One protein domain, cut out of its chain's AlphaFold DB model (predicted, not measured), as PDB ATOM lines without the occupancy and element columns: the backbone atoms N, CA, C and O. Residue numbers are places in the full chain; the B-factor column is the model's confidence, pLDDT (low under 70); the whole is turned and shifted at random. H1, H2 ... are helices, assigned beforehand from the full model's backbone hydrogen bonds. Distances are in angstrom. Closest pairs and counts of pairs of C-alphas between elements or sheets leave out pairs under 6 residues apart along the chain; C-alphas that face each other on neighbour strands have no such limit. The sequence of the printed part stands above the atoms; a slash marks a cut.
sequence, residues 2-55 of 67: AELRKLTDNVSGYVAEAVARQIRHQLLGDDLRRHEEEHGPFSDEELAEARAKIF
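Overview. This is residues 2 to 55 of the 67 residues of an uncharacterized protein of Streptomyces sp. PVA_94-07 (UniProt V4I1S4). A very long straight helix, H1, makes the whole length, and after a tight turn the short helix H2 folds back beside its far end, an uneven open hook with a gap between the arms. The printed part has 54 residues, with two named helices in the order H1, H2 and no named strand, and its class is all helix. It is extended, with a radius of gyration of the C-alphas of 18.2 A and spans of 55 by 24 by 8 A.

Along the chain. Find C-alpha 2 at (114.186, 9.404, -18.084); from there H1, residues 2 to 39, runs 54.9 A to C-alpha 39 at (64.029, 29.957, -9.555). Then look at residues 44 to 55 for H2, which runs 16.2 A and ends with C-alpha 55 at (74.112, 7.301, -5.200).

Arrangement. H1 and H2 are apart, with no C-alpha of the one within 8 A of the other. A tight link of 4 residues joins them. In both H1 and H2, every O i to N i+4 pair is within hydrogen-bond range.

Size, cuts and confidence. The C-alphas farthest apart, those of Ala 2 and Gly 40, are 55.3 A apart. Residues 2 to 31 of H1 stand free, and so do residues 43 to 55, of which 44 to 55 belong to H2. The printed part has no cut. Confidence is low, with pLDDT under 70, at residues 2 to 10.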
ATOM      1  N   ALA A   2     115.554   9.839 -17.742       67.19
ATOM      2  CA  ALA A   2     114.186   9.404 -18.084       67.19
ATOM      3  C   ALA A   2     113.279   9.104 -16.866       67.19
ATOM      4  O   ALA A   2     112.133   9.535 -16.844       67.19
ATOM      5  N   GLU A   3     113.812   8.438 -15.837       61.97
ATOM      6  CA  GLU A   3     113.093   8.120 -14.586       61.97
ATOM      7  C   GLU A   3     112.624   9.377 -13.832       61.97
ATOM      8  O   GLU A   3     111.476   9.467 -13.407       61.97
ATOM      9  N   LEU A   4     113.492  10.394 -13.744       61.16
ATOM     10  CA  LEU A   4     113.165  11.660 -13.088       61.16
ATOM     11  C   LEU A   4     112.079  12.418 -13.857       61.16
ATOM     12  O   LEU A   4     111.141  12.907 -13.247       61.16
ATOM     13  N   ARG A   5     112.165  12.450 -15.195       60.50
ATOM     14  CA  ARG A   5     111.157  13.093 -16.049       60.50
ATOM     15  C   ARG A   5     109.779  12.444 -15.892       60.50
ATOM     16  O   ARG A   5     108.795  13.147 -15.722       60.50
ATOM     17  N   LYS A   6     109.723  11.111 -15.854       60.97
ATOM     18  CA  LYS A   6     108.479  10.350 -15.669       60.97
ATOM     19  C   LYS A   6     107.812  10.635 -14.316       60.97
ATOM     20  O   LYS A   6     106.589  10.703 -14.245       60.97
ATOM     21  N   LEU A   7     108.599  10.831 -13.254       58.31
ATOM     22  CA  LEU A   7     108.084  11.237 -11.944       58.31
ATOM     23  C   LEU A   7     107.473  12.648 -11.991       58.31
ATOM     24  O   LEU A   7     106.363  12.840 -11.501       58.31
ATOM     25  N   THR A   8     108.145  13.616 -12.623       58.75
ATOM     26  CA  THR A   8     107.636  14.993 -12.746       58.75
ATOM     27  C   THR A   8     106.418  15.093 -13.664       58.75
ATOM     28  O   THR A   8     105.507  15.866 -13.373       58.75
ATOM     29  N   ASP A   9     106.366  14.289 -14.729       65.88
ATOM     30  CA  ASP A   9     105.226  14.207 -15.648       65.88
ATOM     31  C   ASP A   9     104.002  13.580 -14.955       65.88
ATOM     32  O   ASP A   9     102.888  14.076 -15.105       65.88
ATOM     33  N   ASN A  10     104.199  12.549 -14.120       61.66
ATOM     34  CA  ASN A  10     103.126  11.944 -13.319       61.66
ATOM     35  C   ASN A  10     102.579  12.902 -12.251       61.66
ATOM     36  O   ASN A  10     101.365  12.986 -12.067       61.66
ATOM     37  N   VAL A  11     103.452  13.649 -11.563       70.12
ATOM     38  CA  VAL A  11     103.028  14.653 -10.572       70.12
ATOM     39  C   VAL A  11     102.312  15.819 -11.257       70.12
ATOM     40  O   VAL A  11     101.247  16.227 -10.803       70.12
ATOM     41  N   SER A  12     102.832  16.313 -12.384       77.25
ATOM     42  CA  SER A  12     102.195  17.385 -13.164       77.25
ATOM     43  C   SER A  12     100.844  16.954 -13.742       77.25
ATOM     44  O   SER A  12      99.895  17.734 -13.717       77.25
ATOM     45  N   GLY A  13     100.724  15.705 -14.205       84.31
ATOM     46  CA  GLY A  13      99.472  15.135 -14.703       84.31
ATOM     47  C   GLY A  13      98.413  14.978 -13.611       84.31
ATOM     48  O   GLY A  13      97.273  15.399 -13.795       84.31
ATOM     49  N   TYR A  14      98.795  14.455 -12.444       87.75
ATOM     50  CA  TYR A  14      97.898  14.349 -11.291       87.75
ATOM     51  C   TYR A  14      97.418  15.724 -10.807       87.75
ATOM     52  O   TYR A  14      96.230  15.920 -10.557       87.75
ATOM     53  N   VAL A  15      98.327  16.702 -10.725       90.56
ATOM     54  CA  VAL A  15      97.971  18.080 -10.362       90.56
ATOM     55  C   VAL A  15      97.029  18.686 -11.402       90.56
ATOM     56  O   VAL A  15      96.035  19.299 -11.024       90.56
ATOM     57  N   ALA A  16      97.279  18.476 -12.696       91.50
ATOM     58  CA  ALA A  16      96.384  18.942 -13.752       91.50
ATOM     59  C   ALA A  16      94.979  18.326 -13.631       91.50
ATOM     60  O   ALA A  16      93.988  19.046 -13.751       91.50
ATOM     61  N   GLU A  17      94.870  17.028 -13.333       91.94
ATOM     62  CA  GLU A  17      93.574  16.382 -13.104       91.94
ATOM     63  C   GLU A  17      92.871  16.935 -11.856       91.94
ATOM     64  O   GLU A  17      91.674  17.233 -11.901       91.94
ATOM     65  N   ALA A  18      93.605  17.121 -10.756       94.31
ATOM     66  CA  ALA A  18      93.073  17.683  -9.518       94.31
ATOM     67  C   ALA A  18      92.558  19.117  -9.723       94.31
ATOM     68  O   ALA A  18      91.457  19.448  -9.282       94.31
ATOM     69  N   VAL A  19      93.304  19.945 -10.458       95.19
ATOM     70  CA  VAL A  19      92.887  21.308 -10.818       95.19
ATOM     71  C   VAL A  19      91.674  21.279 -11.748       95.19
ATOM     72  O   VAL A  19      90.710  22.004 -11.516       95.19
ATOM     73  N   ALA A  20      91.654  20.406 -12.757       94.00
ATOM     74  CA  ALA A  20      90.500  20.273 -13.644       94.00
ATOM     75  C   ALA A  20      89.240  19.823 -12.883       94.00
ATOM     76  O   ALA A  20      88.144  20.317 -13.144       94.00
ATOM     77  N   ARG A  21      89.385  18.905 -11.919       94.19
ATOM     78  CA  ARG A  21      88.307  18.487 -11.012       94.19
ATOM     79  C   ARG A  21      87.812  19.657 -10.170       94.19
ATOM     80  O   ARG A  21      86.602  19.846 -10.074       94.19
ATOM     81  N   GLN A  22      88.724  20.453  -9.620       94.62
ATOM     82  CA  GLN A  22      88.380  21.630  -8.830       94.62
ATOM     83  C   GLN A  22      87.591  22.657  -9.649       94.62
ATOM     84  O   GLN A  22      86.541  23.109  -9.201       94.62
ATOM     85  N   ILE A  23      88.042  22.971 -10.866       96.62
ATOM     86  CA  ILE A  23      87.350  23.912 -11.759       96.62
ATOM     87  C   ILE A  23      85.943  23.408 -12.089       96.62
ATOM     88  O   ILE A  23      84.988  24.171 -12.005       96.62
ATOM     89  N   ARG A  24      85.777  22.113 -12.402       97.00
ATOM     90  CA  ARG A  24      84.441  21.543 -12.652       97.00
ATOM     91  C   ARG A  24      83.507  21.692 -11.451       97.00
ATOM     92  O   ARG A  24      82.340  22.011 -11.646       97.00
ATOM     93  N   HIS A  25      84.004  21.483 -10.230       96.81
ATOM     94  CA  HIS A  25      83.198  21.682  -9.022       96.81
ATOM     95  C   HIS A  25      82.821  23.147  -8.801       96.81
ATOM     96  O   HIS A  25      81.693  23.417  -8.400       96.81
ATOM     97  N   GLN A  26      83.737  24.078  -9.076       96.94
ATOM     98  CA  GLN A  26      83.465  25.513  -8.968       96.94
ATOM     99  C   GLN A  26      82.384  25.944  -9.959       96.94
ATOM    100  O   GLN A  26      81.375  26.497  -9.537       96.94
ATOM    101  N   LEU A  27      82.549  25.600 -11.238       97.50
ATOM    102  CA  LEU A  27      81.586  25.944 -12.285       97.50
ATOM    103  C   LEU A  27      80.206  25.337 -12.015       97.50
ATOM    104  O   LEU A  27      79.205  26.034 -12.109       97.50
ATOM    105  N   LEU A  28      80.149  24.069 -11.594       96.50
ATOM    106  CA  LEU A  28      78.885  23.441 -11.213       96.50
ATOM    107  C   LEU A  28      78.225  24.157 -10.022       96.50
ATOM    108  O   LEU A  28      77.014  24.331 -10.004       96.50
ATOM    109  N   GLY A  29      79.008  24.569  -9.022       96.50
ATOM    110  CA  GLY A  29      78.492  25.323  -7.879       96.50
ATOM    111  C   GLY A  29      77.977  26.714  -8.258       96.50
ATOM    112  O   GLY A  29      76.987  27.171  -7.690       96.50
ATOM    113  N   ASP A  30      78.628  27.381  -9.211       98.12
ATOM    114  CA  ASP A  30      78.171  28.660  -9.760       98.12
ATOM    115  C   ASP A  30      76.850  28.492 -10.528       98.12
ATOM    116  O   ASP A  30      75.910  29.251 -10.289       98.12
ATOM    117  N   ASP A  31      76.742  27.463 -11.375       97.75
ATOM    118  CA  ASP A  31      75.523  27.159 -12.133       97.75
ATOM    119  C   ASP A  31      74.333  26.842 -11.211       97.75
ATOM    120  O   ASP A  31      73.232  27.354 -11.419       97.75
ATOM    121  N   LEU A  32      74.547  26.040 -10.159       96.81
ATOM    122  CA  LEU A  32      73.502  25.712  -9.180       96.81
ATOM    123  C   LEU A  32      73.026  26.948  -8.413       96.81
ATOM    124  O   LEU A  32      71.825  27.140  -8.249       96.81
ATOM    125  N   ARG A  33      73.950  27.816  -7.987       97.31
ATOM    126  CA  ARG A  33      73.595  29.061  -7.291       97.31
ATOM    127  C   ARG A  33      72.783  29.984  -8.187       97.31
ATOM    128  O   ARG A  33      71.776  30.528  -7.752       97.31
ATOM    129  N   ARG A  34      73.203  30.132  -9.446       97.94
ATOM    130  CA  ARG A  34      72.477  30.934 -10.430       97.94
ATOM    131  C   ARG A  34      71.056  30.409 -10.638       97.94
ATOM    132  O   ARG A  34      70.122  31.200 -10.695       97.94
ATOM    133  N   HIS A  35      70.885  29.091 -10.710       96.94
ATOM    134  CA  HIS A  35      69.558  28.485 -10.778       96.94
ATOM    135  C   HIS A  35      68.707  28.844  -9.549       96.94
ATOM    136  O   HIS A  35      67.549  29.218  -9.707       96.94
ATOM    137  N   GLU A  36      69.269  28.787  -8.338       97.00
ATOM    138  CA  GLU A  36      68.540  29.168  -7.120       97.00
ATOM    139  C   GLU A  36      68.187  30.662  -7.066       97.00
ATOM    140  O   GLU A  36      67.130  31.032  -6.557       97.00
ATOM    141  N   GLU A  37      69.035  31.533  -7.611       97.75
ATOM    142  CA  GLU A  37      68.745  32.966  -7.746       97.75
ATOM    143  C   GLU A  37      67.595  33.228  -8.734       97.75
ATOM    144  O   GLU A  37      66.768  34.110  -8.498       97.75
ATOM    145  N   GLU A  38      67.524  32.461  -9.827       97.88
ATOM    146  CA  GLU A  38      66.513  32.611 -10.882       97.88
ATOM    147  C   GLU A  38      65.170  31.932 -10.532       97.88
ATOM    148  O   GLU A  38      64.110  32.431 -10.916       97.88
ATOM    149  N   HIS A  39      65.197  30.822  -9.787       96.75
ATOM    150  CA  HIS A  39      64.029  29.957  -9.555       96.75
ATOM    151  C   HIS A  39      63.653  29.755  -8.081       96.75
ATOM    152  O   HIS A  39      62.586  29.211  -7.794       96.75
ATOM    153  N   GLY A  40      64.474  30.233  -7.147       96.62
ATOM    154  CA  GLY A  40      64.341  29.936  -5.724       96.62
ATOM    155  C   GLY A  40      65.094  28.662  -5.314       96.62
ATOM    156  O   GLY A  40      65.633  27.949  -6.159       96.62
ATOM    157  N   PRO A  41      65.165  28.382  -4.001       97.06
ATOM    158  CA  PRO A  41      65.942  27.264  -3.472       97.06
ATOM    159  C   PRO A  41      65.407  25.917  -3.967       97.06
ATOM    160  O   PRO A  41      64.198  25.756  -4.148       97.06
ATOM    161  N   PHE A  42      66.299  24.932  -4.104       97.06
ATOM    162  CA  PHE A  42      65.882  23.558  -4.396       97.06
ATOM    163  C   PHE A  42      64.977  23.013  -3.288       97.06
ATOM    164  O   PHE A  42      65.266  23.155  -2.097       97.06
ATOM    165  N   SER A  43      63.898  22.347  -3.684       96.88
ATOM    166  CA  SER A  43      63.001  21.666  -2.757       96.88
ATOM    167  C   SER A  43      63.611  20.369  -2.217       96.88
ATOM    168  O   SER A  43      64.479  19.742  -2.833       96.88
ATOM    169  N   ASP A  44      63.108  19.914  -1.069       96.62
ATOM    170  CA  ASP A  44      63.531  18.642  -0.471       96.62
ATOM    171  C   ASP A  44      63.275  17.442  -1.401       96.62
ATOM    172  O   ASP A  44      64.049  16.482  -1.401       96.62
ATOM    173  N   GLU A  45      62.213  17.499  -2.209       96.44
ATOM    174  CA  GLU A  45      61.865  16.461  -3.183       96.44
ATOM    175  C   GLU A  45      62.902  16.381  -4.311       96.44
ATOM    176  O   GLU A  45      63.426  15.300  -4.592       96.44
ATOM    177  N   GLU A  46      63.278  17.522  -4.894       95.50
ATOM    178  CA  GLU A  46      64.309  17.595  -5.938       95.50
ATOM    179  C   GLU A  46      65.669  17.113  -5.419       95.50
ATOM    180  O   GLU A  46      66.380  16.358  -6.092       95.50
ATOM    181  N   LEU A  47      66.027  17.492  -4.188       95.75
ATOM    182  CA  LEU A  47      67.255  17.030  -3.546       95.75
ATOM    183  C   LEU A  47      67.230  15.518  -3.284       95.75
ATOM    184  O   LEU A  47      68.254  14.847  -3.459       95.75
ATOM    185  N   ALA A  48      66.088  14.964  -2.870       95.12
ATOM    186  CA  ALA A  48      65.925  13.528  -2.670       95.12
ATOM    187  C   ALA A  48      66.052  12.755  -3.994       95.12
ATOM    188  O   ALA A  48      66.771  11.751  -4.053       95.12
ATOM    189  N   GLU A  49      65.430  13.248  -5.067       95.38
ATOM    190  CA  GLU A  49      65.536  12.665  -6.405       95.38
ATOM    191  C   GLU A  49      66.985  12.696  -6.919       95.38
ATOM    192  O   GLU A  49      67.510  11.677  -7.382       95.38
ATOM    193  N   ALA A  50      67.669  13.835  -6.790       94.31
ATOM    194  CA  ALA A  50      69.063  13.979  -7.201       94.31
ATOM    195  C   ALA A  50      69.983  13.006  -6.448       94.31
ATOM    196  O   ALA A  50      70.815  12.329  -7.059       94.31
ATOM    197  N   ARG A  51      69.806  12.867  -5.126       94.00
ATOM    198  CA  ARG A  51      70.569  11.909  -4.309       94.00
ATOM    199  C   ARG A  51      70.332  10.467  -4.754       94.00
ATOM    200  O   ARG A  51      71.301   9.722  -4.878       94.00
ATOM    201  N   ALA A  52      69.084  10.091  -5.037       93.31
ATOM    202  CA  ALA A  52      68.750   8.756  -5.529       93.31
ATOM    203  C   ALA A  52      69.373   8.466  -6.906       93.31
ATOM    204  O   ALA A  52      69.821   7.348  -7.150       93.31
ATOM    205  N   LYS A  53      69.454   9.463  -7.796       92.56
ATOM    206  CA  LYS A  53      70.128   9.326  -9.100       92.56
ATOM    207  C   LYS A  53      71.649   9.195  -8.971       92.56
ATOM    208  O   LYS A  53      72.244   8.398  -9.688       92.56
ATOM    209  N   ILE A  54      72.276   9.957  -8.071       90.75
ATOM    210  CA  ILE A  54      73.742   9.993  -7.909       90.75
ATOM    211  C   ILE A  54      74.269   8.756  -7.180       90.75
ATOM    212  O   ILE A  54      75.257   8.161  -7.604       90.75
ATOM    213  N   PHE A  55      73.634   8.380  -6.070       91.06
ATOM    214  CA  PHE A  55      74.112   7.301  -5.200       91.06
ATOM    215  C   PHE A  55      73.387   5.969  -5.441       91.06
ATOM    216  O   PHE A  55      73.729   4.963  -4.819       91.06
TER     217      PHE A  55